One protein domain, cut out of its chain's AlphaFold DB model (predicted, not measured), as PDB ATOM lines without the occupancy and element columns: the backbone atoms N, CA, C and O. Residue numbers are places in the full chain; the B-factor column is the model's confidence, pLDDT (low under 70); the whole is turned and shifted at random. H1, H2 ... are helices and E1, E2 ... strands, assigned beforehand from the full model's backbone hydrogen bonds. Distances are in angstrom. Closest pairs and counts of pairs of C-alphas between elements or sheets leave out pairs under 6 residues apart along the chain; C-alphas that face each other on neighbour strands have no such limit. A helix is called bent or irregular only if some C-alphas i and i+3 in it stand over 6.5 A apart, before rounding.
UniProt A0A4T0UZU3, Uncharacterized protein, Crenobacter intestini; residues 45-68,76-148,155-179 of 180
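What this domain is: This is residues 45 to 68, 76 to 148 and 155 to 179 of the 180 residues of an uncharacterized protein of Crenobacter intestini (UniProt A0A4T0UZU3). A small three-stranded sheet covers one side of the short helix H2 in the middle of the domain; H1 packs on H2 from the opposite side, H3 crosses it on a third, and the long H4 passes its end at Leu 90. The printed part has 122 residues, with four named helices and four named strands in the order E1 H1 H2 E2 H3 E3 E4 H4, and is mostly helix; the mixed sheet runs E3 E2 E4. It is compact, radius of gyration of the C-alphas 14.0 A, and spans 37 by 33 by 28 A.

How they stand to each other: E4, residues 139 to 143, is antiparallel to the inner strand E2, residues 93 to 97, with N 94 and O 142 within hydrogen-bond range at 2.8 A. E3, residues 128 to 130, is parallel to E2, with N 130 and O 96 at 2.8 A. H2, residues 80 to 90, is on the sheet, over E2 and E4, at a height over the sheet of 11.0 A. H3, residues 100 to 120, only grazes the sheet; E2, H3 and E3 form a strand-helix-strand unit, two parallel neighbour strands with a helix between, its crossover right-handed. H3 touches H2 with residues 105 to 113 alone, at a steep tilt of 58 degrees; the closest C-alphas, of Ala 85 and Ala 109, are 4.6 A apart. H1, residues 53 to 65, touches H2, closest at the C-alphas of Ala 59 and Asp 82, 4.8 A. H4, residues 156 to 178, only just touches H2, with 3 pairs of C-alphas within 8 A, closest Leu 90 and Val 167, 5.7 A. E1, residues 45 to 48, pairs with no named strand; its C-alpha closest to H4 is that of Val 47, 5.5 A from that of Cys 160. Every O i to N i+4 pair is within hydrogen-bond range in H1 and H2, 15 of 17 in H3 and 17 of 19 in H4.

Where its parts are: E1 begins at C-alpha 45 (191.864, 228.583, 200.228), and H4, 29.3 A long, ends at C-alpha 178 (200.953, 203.945, 189.469). H3 measures 30.9 A. H3 and H4 are irregular: C-alphas 101 and 104, and C-alphas 170 and 173, are each 7.3 A apart.

The domain as a whole: Residues 69 to 75 and 149 to 154 are not printed, with C-alpha gaps of 12.3 A and 14.2 A. Of the links printed whole, none is long. Confidence is under 70 at residues 67 to 68, 99, 131 to 142 and 147 to 148.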
ATOM      1  N   VAL A  45     192.849 229.672 200.048       71.62
ATOM      2  CA  VAL A  45     191.864 228.583 200.228       71.62
ATOM      3  C   VAL A  45     192.345 227.613 201.303       71.62
ATOM      4  O   VAL A  45     193.388 226.980 201.137       71.62
ATOM      5  N   ASP A  46     191.551 227.409 202.355       77.75
ATOM      6  CA  ASP A  46     191.841 226.360 203.338       77.75
ATOM      7  C   ASP A  46     191.372 224.992 202.852       77.75
ATOM      8  O   ASP A  46     190.230 224.829 202.396       77.75
ATOM      9  N   VAL A  47     192.244 224.000 203.012       77.94
ATOM     10  CA  VAL A  47     191.986 222.603 202.670       77.94
ATOM     11  C   VAL A  47     192.349 221.695 203.839       77.94
ATOM     12  O   VAL A  47     193.430 221.799 204.411       77.94
ATOM     13  N   ALA A  48     191.443 220.785 204.190       78.94
ATOM     14  CA  ALA A  48     191.682 219.768 205.206       78.94
ATOM     15  C   ALA A  48     192.330 218.535 204.579       78.94
ATOM     16  O   ALA A  48     191.713 217.860 203.754       78.94
ATOM     17  N   GLU A  49     193.556 218.209 204.994       78.69
ATOM     18  CA  GLU A  49     194.270 217.030 204.489       78.69
ATOM     19  C   GLU A  49     193.519 215.728 204.798       78.69
ATOM     20  O   GLU A  49     193.522 214.796 203.995       78.69
ATOM     21  N   SER A  50     192.793 215.678 205.919       79.06
ATOM     22  CA  SER A  50     191.937 214.544 206.288       79.06
ATOM     23  C   SER A  50     190.832 214.248 205.265       79.06
ATOM     24  O   SER A  50     190.391 213.103 205.171       79.06
ATOM     25  N   LEU A  51     190.420 215.242 204.471       81.81
ATOM     26  CA  LEU A  51     189.421 215.106 203.404       81.81
ATOM     27  C   LEU A  51     190.049 214.809 202.028       81.81
ATOM     28  O   LEU A  51     189.329 214.711 201.031       81.81
ATOM     29  N   LEU A  52     191.373 214.644 201.968       85.50
ATOM     30  CA  LEU A  52     192.165 214.460 200.749       85.50
ATOM     31  C   LEU A  52     192.991 213.164 200.842       85.50
ATOM     32  O   LEU A  52     194.217 213.206 200.989       85.50
ATOM     33  N   PRO A  53     192.341 211.982 200.776       86.88
ATOM     34  CA  PRO A  53     193.013 210.692 200.946       86.88
ATOM     35  C   PRO A  53     194.126 210.440 199.919       86.88
ATOM     36  O   PRO A  53     195.046 209.670 200.197       86.88
ATOM     37  N   GLU A  54     194.076 211.109 198.768       90.50
ATOM     38  CA  GLU A  54     195.090 211.053 197.715       90.50
ATOM     39  C   GLU A  54     196.480 211.454 198.240       90.50
ATOM     40  O   GLU A  54     197.479 210.852 197.845       90.50
ATOM     41  N   VAL A  55     196.553 212.404 199.186       89.75
ATOM     42  CA  VAL A  55     197.819 212.823 199.818       89.75
ATOM     43  C   VAL A  55     198.454 211.654 200.562       89.75
ATOM     44  O   VAL A  55     199.623 211.336 200.343       89.75
ATOM     45  N   ARG A  56     197.667 210.960 201.391       89.44
ATOM     46  CA  ARG A  56     198.128 209.780 202.131       89.44
ATOM     47  C   ARG A  56     198.530 208.648 201.188       89.44
ATOM     48  O   ARG A  56     199.559 208.018 201.412       89.44
ATOM     49  N   GLN A  57     197.742 208.398 200.142       90.94
ATOM     50  CA  GLN A  57     198.034 207.353 199.156       90.94
ATOM     51  C   GLN A  57     199.380 207.592 198.464       90.94
ATOM     52  O   GLN A  57     200.227 206.698 198.442       90.94
ATOM     53  N   LEU A  58     199.616 208.806 197.958       92.12
ATOM     54  CA  LEU A  58     200.867 209.131 197.280       92.12
ATOM     55  C   LEU A  58     202.065 209.124 198.240       92.12
ATOM     56  O   LEU A  58     203.122 208.622 197.868       92.12
ATOM     57  N   ALA A  59     201.904 209.610 199.476       92.00
ATOM     58  CA  ALA A  59     202.964 209.560 200.486       92.00
ATOM     59  C   ALA A  59     203.387 208.112 200.797       92.00
ATOM     60  O   ALA A  59     204.578 207.808 200.847       92.00
ATOM     61  N   ILE A  60     202.422 207.197 200.941       90.31
ATOM     62  CA  ILE A  60     202.694 205.768 201.155       90.31
ATOM     63  C   ILE A  60     203.410 205.153 199.948       90.31
ATOM     64  O   ILE A  60     204.364 204.397 200.126       90.31
ATOM     65  N   LEU A  61     202.996 205.490 198.724       90.88
ATOM     66  CA  LEU A  61     203.654 204.990 197.515       90.88
ATOM     67  C   LEU A  61     205.086 205.505 197.368       90.88
ATOM     68  O   LEU A  61     205.980 204.724 197.042       90.88
ATOM     69  N   LEU A  62     205.315 206.793 197.624       91.25
ATOM     70  CA  LEU A  62     206.658 207.370 197.670       91.25
ATOM     71  C   LEU A  62     207.529 206.610 198.670       91.25
ATOM     72  O   LEU A  62     208.611 206.149 198.309       91.25
ATOM     73  N   ALA A  63     207.012 206.391 199.881       89.75
ATOM     74  CA  ALA A  63     207.721 205.669 200.922       89.75
ATOM     75  C   ALA A  63     208.062 204.224 200.529       89.75
ATOM     76  O   ALA A  63     209.204 203.796 200.706       89.75
ATOM     77  N   ALA A  64     207.097 203.494 199.960       87.00
ATOM     78  CA  ALA A  64     207.272 202.113 199.517       87.00
ATOM     79  C   ALA A  64     208.324 201.984 198.400       87.00
ATOM     80  O   ALA A  64     209.072 201.008 198.354       87.00
ATOM     81  N   ARG A  65     208.430 202.986 197.516       84.19
ATOM     82  CA  ARG A  65     209.389 202.984 196.399       84.19
ATOM     83  C   ARG A  65     210.826 203.301 196.792       84.19
ATOM     84  O   ARG A  65     211.711 203.052 195.981       84.19
ATOM     85  N   ARG A  66     211.089 203.788 198.008       82.50
ATOM     86  CA  ARG A  66     212.465 204.028 198.485       82.50
ATOM     87  C   ARG A  66     213.286 202.747 198.641       82.50
ATOM     88  O   ARG A  66     214.483 202.854 198.865       82.50
ATOM     89  N   GLN A  67     212.653 201.568 198.526       66.00
ATOM     90  CA  GLN A  67     213.299 200.254 198.602       66.00
ATOM     91  C   GLN A  67     214.293 200.180 199.766       66.00
ATOM     92  O   GLN A  67     215.440 199.784 199.587       66.00
ATOM     93  N   VAL A  68     213.867 200.604 200.960       63.00
ATOM     94  CA  VAL A  68     214.716 200.520 202.151       63.00
ATOM     95  C   VAL A  68     214.982 199.034 202.398       63.00
ATOM     96  O   VAL A  68     214.022 198.309 202.676       63.00
ATOM     97  N   ARG A  76     206.966 203.078 211.259       76.50
ATOM     98  CA  ARG A  76     206.398 204.131 210.423       76.50
ATOM     99  C   ARG A  76     206.969 204.032 209.015       76.50
ATOM    100  O   ARG A  76     208.165 204.212 208.804       76.50
ATOM    101  N   LEU A  77     206.091 203.763 208.052       81.94
ATOM    102  CA  LEU A  77     206.476 203.647 206.648       81.94
ATOM    103  C   LEU A  77     206.814 205.014 206.033       81.94
ATOM    104  O   LEU A  77     207.796 205.120 205.307       81.94
ATOM    105  N   THR A  78     206.021 206.050 206.327       87.31
ATOM    106  CA  THR A  78     206.172 207.404 205.764       87.31
ATOM    107  C   THR A  78     206.907 208.357 206.704       87.31
ATOM    108  O   THR A  78     206.751 208.291 207.920       87.31
ATOM    109  N   ASP A  79     207.664 209.302 206.160       87.75
ATOM    110  CA  ASP A  79     208.256 210.410 206.922       87.75
ATOM    111  C   ASP A  79     207.771 211.779 206.405       87.75
ATOM    112  O   ASP A  79     206.996 211.869 205.449       87.75
ATOM    113  N   ALA A  80     208.221 212.865 207.041       87.31
ATOM    114  CA  ALA A  80     207.813 214.229 206.704       87.31
ATOM    115  C   ALA A  80     208.068 214.612 205.232       87.31
ATOM    116  O   ALA A  80     207.267 215.350 204.653       87.31
ATOM    117  N   ALA A  81     209.135 214.103 204.608       89.88
ATOM    118  CA  ALA A  81     209.447 214.405 203.216       89.88
ATOM    119  C   ALA A  81     208.512 213.668 202.244       89.88
ATOM    120  O   ALA A  81     208.223 214.212 201.181       89.88
ATOM    121  N   ASP A  82     207.968 212.496 202.604       91.94
ATOM    122  CA  ASP A  82     206.958 211.813 201.776       91.94
ATOM    123  C   ASP A  82     205.657 212.613 201.756       91.94
ATOM    124  O   ASP A  82     205.062 212.831 200.699       91.94
ATOM    125  N   TRP A  83     205.242 213.089 202.932       89.81
ATOM    126  CA  TRP A  83     204.061 213.935 203.077       89.81
ATOM    127  C   TRP A  83     204.224 215.252 202.318       89.81
ATOM    128  O   TRP A  83     203.324 215.655 201.580       89.81
ATOM    129  N   LEU A  84     205.377 215.915 202.449       88.50
ATOM    130  CA  LEU A  84     205.649 217.156 201.728       88.50
ATOM    131  C   LEU A  84     205.698 216.937 200.208       88.50
ATOM    132  O   LEU A  84     205.077 217.697 199.464       88.50
ATOM    133  N   ALA A  85     206.365 215.881 199.742       92.25
ATOM    134  CA  ALA A  85     206.428 215.544 198.323       92.25
ATOM    135  C   ALA A  85     205.037 215.268 197.732       92.25
ATOM    136  O   ALA A  85     204.708 215.780 196.661       92.25
ATOM    137  N   ALA A  86     204.194 214.521 198.452       92.56
ATOM    138  CA  ALA A  86     202.827 214.247 198.027       92.56
ATOM    139  C   ALA A  86     201.995 215.533 197.885       92.56
ATOM    140  O   ALA A  86     201.309 215.709 196.877       92.56
ATOM    141  N   ARG A  87     202.102 216.461 198.847       90.25
ATOM    142  CA  ARG A  87     201.429 217.771 198.785       90.25
ATOM    143  C   ARG A  87     201.901 218.594 197.589       90.25
ATOM    144  O   ARG A  87     201.065 219.139 196.876       90.25
ATOM    145  N   ILE A  88     203.213 218.655 197.344       90.69
ATOM    146  CA  ILE A  88     203.783 219.393 196.206       90.69
ATOM    147  C   ILE A  88     203.225 218.871 194.883       90.69
ATOM    148  O   ILE A  88     202.791 219.664 194.048       90.69
ATOM    149  N   VAL A  89     203.204 217.551 194.708       91.94
ATOM    150  CA  VAL A  89     202.743 216.927 193.464       91.94
ATOM    151  C   VAL A  89     201.245 217.119 193.262       91.94
ATOM    152  O   VAL A  89     200.833 217.593 192.207       91.94
ATOM    153  N   LEU A  90     200.428 216.776 194.259       90.56
ATOM    154  CA  LEU A  90     198.971 216.770 194.105       90.56
ATOM    155  C   LEU A  90     198.384 218.174 194.011       90.56
ATOM    156  O   LEU A  90     197.443 218.390 193.253       90.56
ATOM    157  N   PHE A  91     198.946 219.130 194.749       87.19
ATOM    158  CA  PHE A  91     198.487 220.516 194.710       87.19
ATOM    159  C   PHE A  91     199.253 221.376 193.703       87.19
ATOM    160  O   PHE A  91     199.050 222.586 193.680       87.19
ATOM    161  N   GLU A  92     200.134 220.794 192.885       87.69
ATOM    162  CA  GLU A  92     200.998 221.520 191.945       87.69
ATOM    163  C   GLU A  92     201.677 222.746 192.595       87.69
ATOM    164  O   GLU A  92     201.631 223.865 192.069       87.69
ATOM    165  N   LEU A  93     202.266 222.550 193.779       85.75
ATOM    166  CA  LEU A  93     202.855 223.645 194.549       85.75
ATOM    167  C   LEU A  93     204.097 224.180 193.840       85.75
ATOM    168  O   LEU A  93     205.040 223.443 193.560       85.75
ATOM    169  N   ALA A  94     204.098 225.477 193.560       85.38
ATOM    170  CA  ALA A  94     205.225 226.188 192.976       85.38
ATOM    171  C   ALA A  94     206.197 226.677 194.056       85.38
ATOM    172  O   ALA A  94     207.413 226.613 193.863       85.38
ATOM    173  N   SER A  95     205.680 227.138 195.197       80.56
ATOM    174  CA  SER A  95     206.509 227.596 196.308       80.56
ATOM    175  C   SER A  95     205.856 227.407 197.676       80.56
ATOM    176  O   SER A  95     204.629 227.324 197.786       80.56
ATOM    177  N   LEU A  96     206.691 227.310 198.717       77.31
ATOM    178  CA  LEU A  96     206.266 227.161 200.110       77.31
ATOM    179  C   LEU A  96     206.935 228.199 201.007       77.31
ATOM    180  O   LEU A  96     208.152 228.385 200.936       77.31
ATOM    181  N   ALA A  97     206.154 228.811 201.892       76.06
ATOM    182  CA  ALA A  97     206.675 229.641 202.970       76.06
ATOM    183  C   ALA A  97     207.092 228.734 204.142       76.06
ATOM    184  O   ALA A  97     206.264 228.341 204.962       76.06
ATOM    185  N   LEU A  98     208.373 228.364 204.192       71.44
ATOM    186  CA  LEU A  98     208.954 227.495 205.222       71.44
ATOM    187  C   LEU A  98     210.121 228.194 205.933       71.44
ATOM    188  O   LEU A  98     210.818 228.999 205.312       71.44
ATOM    189  N   PRO A  99     210.376 227.909 207.222       69.75
ATOM    190  CA  PRO A  99     211.546 228.454 207.892       69.75
ATOM    191  C   PRO A  99     212.818 227.845 207.304       69.75
ATOM    192  O   PRO A  99     212.814 226.709 206.839       69.75
ATOM    193  N   ALA A 100     213.931 228.582 207.348       72.38
ATOM    194  CA  ALA A 100     215.196 228.135 206.753       72.38
ATOM    195  C   ALA A 100     215.674 226.772 207.297       72.38
ATOM    196  O   ALA A 100     216.305 226.008 206.571       72.38
ATOM    197  N   ALA A 101     215.321 226.440 208.543       72.19
ATOM    198  CA  ALA A 101     215.593 225.142 209.158       72.19
ATOM    199  C   ALA A 101     214.941 223.953 208.418       72.19
ATOM    200  O   ALA A 101     215.443 222.838 208.507       72.19
ATOM    201  N   GLU A 102     213.873 224.188 207.649       80.00
ATOM    202  CA  GLU A 102     213.128 223.175 206.883       80.00
ATOM    203  C   GLU A 102     213.600 223.067 205.419       80.00
ATOM    204  O   GLU A 102     213.051 222.300 204.625       80.00
ATOM    205  N   LEU A 103     214.646 223.806 205.025       82.94
ATOM    206  CA  LEU A 103     215.242 223.683 203.690       82.94
ATOM    207  C   LEU A 103     215.724 222.261 203.356       82.94
ATOM    208  O   LEU A 103     215.464 221.813 202.235       82.94
ATOM    209  N   PRO A 104     216.377 221.517 204.275       86.31
ATOM    210  CA  PRO A 104     216.742 220.126 204.019       86.31
ATOM    211  C   PRO A 104     215.520 219.243 203.742       86.31
ATOM    212  O   PRO A 104     215.562 218.404 202.842       86.31
ATOM    213  N   LEU A 105     214.408 219.477 204.451       86.44
ATOM    214  CA  LEU A 105     213.156 218.751 204.245       86.44
ATOM    215  C   LEU A 105     212.588 219.006 202.840       86.44
ATOM    216  O   LEU A 105     212.199 218.064 202.147       86.44
ATOM    217  N   LEU A 106     212.577 220.267 202.394       88.12
ATOM    218  CA  LEU A 106     212.143 220.632 201.042       88.12
ATOM    219  C   LEU A 106     213.046 220.021 199.960       88.12
ATOM    220  O   LEU A 106     212.554 219.537 198.937       88.12
ATOM    221  N   ALA A 107     214.364 220.033 200.171       91.81
ATOM    222  CA  ALA A 107     215.320 219.448 199.236       91.81
ATOM    223  C   ALA A 107     215.091 217.939 199.063       91.81
ATOM    224  O   ALA A 107     215.041 217.457 197.927       91.81
ATOM    225  N   GLU A 108     214.880 217.226 200.171       93.88
ATOM    226  CA  GLU A 108     214.591 215.791 200.184       93.88
ATOM    227  C   GLU A 108     213.244 215.476 199.517       93.88
ATOM    228  O   GLU A 108     213.162 214.603 198.649       93.88
ATOM    229  N   ALA A 109     212.193 216.244 199.823       93.56
ATOM    230  CA  ALA A 109     210.899 216.102 199.160       93.56
ATOM    231  C   ALA A 109     211.024 216.271 197.633       93.56
ATOM    232  O   ALA A 109     210.570 215.422 196.864       93.56
ATOM    233  N   ASN A 110     211.719 217.317 197.176       95.44
ATOM    234  CA  ASN A 110     211.973 217.543 195.753       95.44
ATOM    235  C   ASN A 110     212.817 216.431 195.109       95.44
ATOM    236  O   ASN A 110     212.595 216.095 193.943       95.44
ATOM    237  N   ALA A 111     213.779 215.850 195.832       95.56
ATOM    238  CA  ALA A 111     214.563 214.719 195.340       95.56
ATOM    239  C   ALA A 111     213.678 213.490 195.090       95.56
ATOM    240  O   ALA A 111     213.767 212.882 194.020       95.56
ATOM    241  N   ARG A 112     212.758 213.186 196.010       94.81
ATOM    242  CA  ARG A 112     211.800 212.077 195.869       94.81
ATOM    243  C   ARG A 112     210.830 212.278 194.715       94.81
ATOM    244  O   ARG A 112     210.554 211.331 193.981       94.81
ATOM    245  N   ILE A 113     210.367 213.510 194.502       95.25
ATOM    246  CA  ILE A 113     209.525 213.844 193.346       95.25
ATOM    247  C   ILE A 113     210.274 213.584 192.040       95.25
ATOM    248  O   ILE A 113     209.724 212.964 191.130       95.25
ATOM    249  N   ARG A 114     211.538 214.019 191.944       95.31
ATOM    250  CA  ARG A 114     212.364 213.771 190.754       95.31
ATOM    251  C   ARG A 114     212.584 212.280 190.521       95.31
ATOM    252  O   ARG A 114     212.403 211.832 189.395       95.31
ATOM    253  N   ALA A 115     212.911 211.518 191.564       93.88
ATOM    254  CA  ALA A 115     213.086 210.071 191.464       93.88
ATOM    255  C   ALA A 115     211.796 209.369 191.001       93.88
ATOM    256  O   ALA A 115     211.836 208.520 190.110       93.88
ATOM    257  N   LEU A 116     210.636 209.766 191.541       93.38
ATOM    258  CA  LEU A 116     209.340 209.255 191.096       93.38
ATOM    259  C   LEU A 116     209.069 209.611 189.628       93.38
ATOM    260  O   LEU A 116     208.674 208.745 188.849       93.38
ATOM    261  N   GLY A 117     209.304 210.865 189.240       92.75
ATOM    262  CA  GLY A 117     209.138 211.328 187.864       92.75
ATOM    263  C   GLY A 117     210.014 210.547 186.886       92.75
ATOM    264  O   GLY A 117     209.516 210.059 185.874       92.75
ATOM    265  N   GLN A 118     211.285 210.328 187.229       92.88
ATOM    266  CA  GLN A 118     212.214 209.506 186.450       92.88
ATOM    267  C   GLN A 118     211.715 208.064 186.304       92.88
ATOM    268  O   GLN A 118     211.634 207.561 185.186       92.88
ATOM    269  N   ALA A 119     211.310 207.424 187.405       90.50
ATOM    270  CA  ALA A 119     210.811 206.048 187.392       90.50
ATOM    271  C   ALA A 119     209.528 205.876 186.560       90.50
ATOM    272  O   ALA A 119     209.266 204.789 186.050       90.50
ATOM    273  N   LEU A 120     208.722 206.933 186.436       90.56
ATOM    274  CA  LEU A 120     207.465 206.915 185.689       90.56
ATOM    275  C   LEU A 120     207.570 207.536 184.292       90.56
ATOM    276  O   LEU A 120     206.568 207.542 183.579       90.56
ATOM    277  N   GLY A 121     208.714 208.103 183.899       90.69
ATOM    278  CA  GLY A 121     208.844 208.885 182.664       90.69
ATOM    279  C   GLY A 121     207.934 210.124 182.632       90.69
ATOM    280  O   GLY A 121     207.356 210.445 181.590       90.69
ATOM    281  N   LEU A 122     207.718 210.765 183.783       90.56
ATOM    282  CA  LEU A 122     206.903 211.970 183.959       90.56
ATOM    283  C   LEU A 122     207.767 213.144 184.424       90.56
ATOM    284  O   LEU A 122     208.634 212.991 185.282       90.56
ATOM    285  N   SER A 123     207.461 214.343 183.929       90.50
ATOM    286  CA  SER A 123     207.939 215.581 184.547       90.50
ATOM    287  C   SER A 123     206.967 215.976 185.657       90.50
ATOM    288  O   SER A 123     205.840 216.381 185.380       90.50
ATOM    289  N   LEU A 124     207.378 215.787 186.912       91.25
ATOM    290  CA  LEU A 124     206.570 216.120 188.086       91.25
ATOM    291  C   LEU A 124     206.976 217.487 188.663       91.25
ATOM    292  O   LEU A 124     208.160 217.839 188.626       91.25
ATOM    293  N   PRO A 125     206.021 218.266 189.204       89.69
ATOM    294  CA  PRO A 125     206.305 219.600 189.717       89.69
ATOM    295  C   PRO A 125     207.159 219.528 190.985       89.69
ATOM    296  O   PRO A 125     206.887 218.742 191.882       89.69
ATOM    297  N   THR A 126     208.167 220.392 191.071       91.88
ATOM    298  CA  THR A 126     208.938 220.639 192.298       91.88
ATOM    299  C   THR A 126     208.648 222.045 192.803       91.88
ATOM    300  O   THR A 126     208.200 222.901 192.031       91.88
ATOM    301  N   ALA A 127     208.910 222.278 194.086       88.75
ATOM    302  CA  ALA A 127     208.609 223.549 194.727       88.75
ATOM    303  C   ALA A 127     209.869 224.271 195.212       88.75
ATOM    304  O   ALA A 127     210.887 223.649 195.523       88.75
ATOM    305  N   GLN A 128     209.789 225.595 195.290       86.75
ATOM    306  CA  GLN A 128     210.870 226.466 195.754       86.75
ATOM    307  C   GLN A 128     210.509 227.130 197.087       86.75
ATOM    308  O   GLN A 128     209.349 227.149 197.496       86.75
ATOM    309  N   LEU A 129     211.504 227.692 197.771       81.44
ATOM    310  CA  LEU A 129     211.249 228.480 198.972       81.44
ATOM    311  C   LEU A 129     210.616 229.828 198.588       81.44
ATOM    312  O   LEU A 129     211.126 230.525 197.711       81.44
ATOM    313  N   ALA A 130     209.526 230.194 199.257       73.25
ATOM    314  CA  ALA A 130     208.979 231.545 199.263       73.25
ATOM    315  C   ALA A 130     209.375 232.267 200.564       73.25
ATOM    316  O   ALA A 130     209.653 231.605 201.568       73.25
ATOM    317  N   PRO A 131     209.372 233.611 200.582       66.25
ATOM    318  CA  PRO A 131     209.510 234.371 201.819       66.25
ATOM    319  C   PRO A 131     208.504 233.891 202.870       66.25
ATOM    320  O   PRO A 131     207.335 233.656 202.563       66.25
ATOM    321  N   LEU A 132     208.975 233.730 204.105       60.12
ATOM    322  CA  LEU A 132     208.148 233.329 205.237       60.12
ATOM    323  C   LEU A 132     207.006 234.325 205.474       60.12
ATOM    324  O   LEU A 132     207.227 235.533 205.493       60.12
ATOM    325  N   SER A 133     205.813 233.792 205.730       54.62
ATOM    326  CA  SER A 133     204.708 234.512 206.365       54.62
ATOM    327  C   SER A 133     204.515 233.930 207.767       54.62
ATOM    328  O   SER A 133     204.680 232.724 207.953       54.62
ATOM    329  N   ASP A 134     204.216 234.770 208.757       49.84
ATOM    330  CA  ASP A 134     204.282 234.472 210.201       49.84
ATOM    331  C   ASP A 134     203.123 233.590 210.731       49.84
ATOM    332  O   ASP A 134     202.535 233.847 211.780       49.84
ATOM    333  N   ALA A 135     202.749 232.538 210.000       50.00
ATOM    334  CA  ALA A 135     201.643 231.659 210.368       50.00
ATOM    335  C   ALA A 135     202.144 230.315 210.913       50.00
ATOM    336  O   ALA A 135     202.583 229.430 210.177       50.00
ATOM    337  N   ARG A 136     202.066 230.138 212.236       51.66
ATOM    338  CA  ARG A 136     202.399 228.866 212.897       51.66
ATOM    339  C   ARG A 136     201.318 227.814 212.629       51.66
ATOM    340  O   ARG A 136     200.137 228.077 212.823       51.66
ATOM    341  N   GLY A 137     201.729 226.603 212.246       51.72
ATOM    342  CA  GLY A 137     200.840 225.437 212.116       51.72
ATOM    343  C   GLY A 137     200.033 225.354 210.815       51.72
ATOM    344  O   GLY A 137     199.316 224.376 210.616       51.72
ATOM    345  N   VAL A 138     200.179 226.329 209.914       58.88
ATOM    346  CA  VAL A 138     199.555 226.326 208.589       58.88
ATOM    347  C   VAL A 138     200.637 226.404 207.527       58.88
ATOM    348  O   VAL A 138     201.456 227.317 207.518       58.88
ATOM    349  N   LEU A 139     200.634 225.436 206.615       64.44
ATOM    350  CA  LEU A 139     201.523 225.462 205.466       64.44
ATOM    351  C   LEU A 139     200.920 226.397 204.408       64.44
ATOM    352  O   LEU A 139     199.968 226.011 203.727       64.44
ATOM    353  N   LEU A 140     201.461 227.615 204.291       65.50
ATOM    354  CA  LEU A 140     201.141 228.537 203.201       65.50
ATOM    355  C   LEU A 140     201.896 228.108 201.944       65.50
ATOM    356  O   LEU A 140     203.133 228.099 201.905       65.50
ATOM    357  N   VAL A 141     201.136 227.755 200.914       67.12
ATOM    358  CA  VAL A 141     201.685 227.256 199.655       67.12
ATOM    359  C   VAL A 141     201.053 227.958 198.477       67.12
ATOM    360  O   VAL A 141     199.881 228.314 198.507       67.12
ATOM    361  N   TYR A 142     201.827 228.123 197.417       67.69
ATOM    362  CA  TYR A 142     201.377 228.762 196.193       67.69
ATOM    363  C   TYR A 142     201.160 227.697 195.127       67.69
ATOM    364  O   TYR A 142     202.111 227.067 194.661       67.69
ATOM    365  N   SER A 143     199.903 227.464 194.776       73.25
ATOM    366  CA  SER A 143     199.459 226.393 193.890       73.25
ATOM    367  C   SER A 143     199.161 226.896 192.482       73.25
ATOM    368  O   SER A 143     198.693 228.021 192.292       73.25
ATOM    369  N   ARG A 144     199.400 226.029 191.492       77.81
ATOM    370  CA  ARG A 144     198.983 226.226 190.093       77.81
ATOM    371  C   ARG A 144     197.582 225.681 189.789       77.81
ATOM    372  O   ARG A 144     197.153 225.713 188.636       77.81
ATOM    373  N   LEU A 145     196.864 225.170 190.793       76.44
ATOM    374  CA  LEU A 145     195.504 224.677 190.603       76.44
ATOM    375  C   LEU A 145     194.570 225.829 190.187       76.44
ATOM    376  O   LEU A 145     194.529 226.856 190.867       76.44
ATOM    377  N   PRO A 146     193.776 225.664 189.113       72.38
ATOM    378  CA  PRO A 146     192.882 226.703 188.615       72.38
ATOM    379  C   PRO A 146     191.574 226.718 189.419       72.38
ATOM    380  O   PRO A 146     190.511 226.358 188.912       72.38
ATOM    381  N   LEU A 147     191.641 227.074 190.701       69.94
ATOM    382  CA  LEU A 147     190.433 227.270 191.501       69.94
ATOM    383  C   LEU A 147     189.787 228.605 191.130       69.94
ATOM    384  O   LEU A 147     190.448 229.640 191.076       69.94
ATOM    385  N   LEU A 148     188.480 228.566 190.872       67.38
ATOM    386  CA  LEU A 148     187.696 229.766 190.597       67.38
ATOM    387  C   LEU A 148     187.614 230.643 191.859       67.38
ATOM    388  O   LEU A 148     187.493 230.087 192.953       67.38
ATOM    389  N   PRO A 155     181.687 226.697 201.816       80.31
ATOM    390  CA  PRO A 155     182.015 225.963 203.037       80.31
ATOM    391  C   PRO A 155     183.232 225.039 202.865       80.31
ATOM    392  O   PRO A 155     183.446 224.466 201.796       80.31
ATOM    393  N   LEU A 156     184.000 224.822 203.940       75.56
ATOM    394  CA  LEU A 156     185.252 224.045 203.922       75.56
ATOM    395  C   LEU A 156     185.118 222.665 203.250       75.56
ATOM    396  O   LEU A 156     185.980 222.288 202.458       75.56
ATOM    397  N   ILE A 157     184.044 221.926 203.540       79.06
ATOM    398  CA  ILE A 157     183.806 220.582 202.986       79.06
ATOM    399  C   ILE A 157     183.619 220.640 201.463       79.06
ATOM    400  O   ILE A 157     184.200 219.835 200.730       79.06
ATOM    401  N   GLU A 158     182.853 221.615 200.970       79.81
ATOM    402  CA  GLU A 158     182.644 221.814 199.534       79.81
ATOM    403  C   GLU A 158     183.943 222.227 198.842       79.81
ATOM    404  O   GLU A 158     184.277 221.682 197.789       79.81
ATOM    405  N   ARG A 159     184.730 223.116 199.466       78.88
ATOM    406  CA  ARG A 159     186.063 223.493 198.964       78.88
ATOM    407  C   ARG A 159     186.975 222.278 198.846       78.88
ATOM    408  O   ARG A 159     187.563 222.061 197.790       78.88
ATOM    409  N   CYS A 160     187.040 221.443 199.884       81.50
ATOM    410  CA  CYS A 160     187.838 220.217 199.860       81.50
ATOM    411  C   CYS A 160     187.360 219.249 198.772       81.50
ATOM    412  O   CYS A 160     188.184 218.646 198.091       81.50
ATOM    413  N   THR A 161     186.049 219.140 198.551       84.38
ATOM    414  CA  THR A 161     185.473 218.296 197.491       84.38
ATOM    415  C   THR A 161     185.868 218.780 196.092       84.38
ATOM    416  O   THR A 161     186.257 217.975 195.239       84.38
ATOM    417  N   LEU A 162     185.829 220.094 195.859       84.19
ATOM    418  CA  LEU A 162     186.266 220.697 194.597       84.19
ATOM    419  C   LEU A 162     187.765 220.506 194.369       84.19
ATOM    420  O   LEU A 162     188.169 220.026 193.309       84.19
ATOM    421  N   VAL A 163     188.583 220.821 195.377       83.62
ATOM    422  CA  VAL A 163     190.037 220.619 195.337       83.62
ATOM    423  C   VAL A 163     190.351 219.160 195.039       83.62
ATOM    424  O   VAL A 163     191.129 218.879 194.134       83.62
ATOM    425  N   ARG A 164     189.696 218.219 195.724       86.75
ATOM    426  CA  ARG A 164     189.879 216.784 195.493       86.75
ATOM    427  C   ARG A 164     189.561 216.381 194.057       86.75
ATOM    428  O   ARG A 164     190.301 215.600 193.465       86.75
ATOM    429  N   SER A 165     188.482 216.916 193.494       86.81
ATOM    430  CA  SER A 165     188.086 216.642 192.109       86.81
ATOM    431  C   SER A 165     189.144 217.145 191.124       86.81
ATOM    432  O   SER A 165     189.549 216.406 190.228       86.81
ATOM    433  N   LEU A 166     189.665 218.357 191.337       85.50
ATOM    434  CA  LEU A 166     190.751 218.923 190.530       85.50
ATOM    435  C   LEU A 166     192.047 218.118 190.660       85.50
ATOM    436  O   LEU A 166     192.659 217.783 189.646       85.50
ATOM    437  N   VAL A 167     192.432 217.766 191.889       86.69
ATOM    438  CA  VAL A 167     193.600 216.926 192.179       86.69
ATOM    439  C   VAL A 167     193.490 215.599 191.437       86.69
ATOM    440  O   VAL A 167     194.431 215.210 190.755       86.69
ATOM    441  N   ARG A 168     192.339 214.918 191.506       86.44
ATOM    442  CA  ARG A 168     192.123 213.641 190.809       86.44
ATOM    443  C   ARG A 168     192.243 213.771 189.298       86.44
ATOM    444  O   ARG A 168     192.898 212.942 188.680       86.44
ATOM    445  N   LEU A 169     191.638 214.805 188.716       85.75
ATOM    446  CA  LEU A 169     191.712 215.050 187.275       85.75
ATOM    447  C   LEU A 169     193.156 215.307 186.825       85.75
ATOM    448  O   LEU A 169     193.607 214.738 185.836       85.75
ATOM    449  N   ARG A 170     193.907 216.125 187.570       83.00
ATOM    450  CA  ARG A 170     195.301 216.464 187.240       83.00
ATOM    451  C   ARG A 170     196.277 215.325 187.501       83.00
ATOM    452  O   ARG A 170     197.187 215.107 186.709       83.00
ATOM    453  N   ALA A 171     196.070 214.582 188.580       85.81
ATOM    454  CA  ALA A 171     196.890 213.437 188.939       85.81
ATOM    455  C   ALA A 171     196.491 212.159 188.188       85.81
ATOM    456  O   ALA A 171     197.173 211.153 188.337       85.81
ATOM    457  N   GLN A 172     195.450 212.171 187.346       86.19
ATOM    458  CA  GLN A 172     195.018 210.990 186.593       86.19
ATOM    459  C   GLN A 172     196.158 210.325 185.793       86.19
ATOM    460  O   GLN A 172     196.296 209.106 185.894       86.19
ATOM    461  N   PRO A 173     197.031 211.052 185.062       84.94
ATOM    462  CA  PRO A 173     198.154 210.429 184.358       84.94
ATOM    463  C   PRO A 173     199.173 209.798 185.314       84.94
ATOM    464  O   PRO A 173     199.775 208.774 184.995       84.94
ATOM    465  N   LEU A 174     199.364 210.405 186.490       87.44
ATOM    466  CA  LEU A 174     200.233 209.881 187.539       87.44
ATOM    467  C   LEU A 174     199.641 208.600 188.137       87.44
ATOM    468  O   LEU A 174     200.327 207.584 188.180       87.44
ATOM    469  N   PHE A 175     198.376 208.629 188.553       87.31
ATOM    470  CA  PHE A 175     197.680 207.485 189.141       87.31
ATOM    471  C   PHE A 175     197.562 206.314 188.167       87.31
ATOM    472  O   PHE A 175     197.914 205.196 188.535       87.31
ATOM    473  N   ALA A 176     197.266 206.576 186.893       86.75
ATOM    474  CA  ALA A 176     197.262 205.544 185.860       86.75
ATOM    475  C   ALA A 176     198.624 204.831 185.735       86.75
ATOM    476  O   ALA A 176     198.674 203.607 185.645       86.75
ATOM    477  N   ARG A 177     199.750 205.566 185.793       87.12
ATOM    478  CA  ARG A 177     201.102 204.965 185.771       87.12
ATOM    479  C   ARG A 177     201.492 204.276 187.080       87.12
ATOM    480  O   ARG A 177     202.434 203.488 187.100       87.12
ATOM    481  N   LEU A 178     200.794 204.587 188.167       84.38
ATOM    482  CA  LEU A 178     200.953 203.945 189.469       84.38
ATOM    483  C   LEU A 178     200.040 202.724 189.647       84.38
ATOM    484  O   LEU A 178     200.224 202.002 190.623       84.38
ATOM    485  N   GLY A 179     199.105 202.475 188.721       81.56
ATOM    486  CA  GLY A 179     198.108 201.409 188.843       81.56
ATOM    487  C   GLY A 179     197.031 201.700 189.894       81.56
ATOM    488  O   GLY A 179     196.540 200.764 190.522       81.56
TER     489      GLY A 179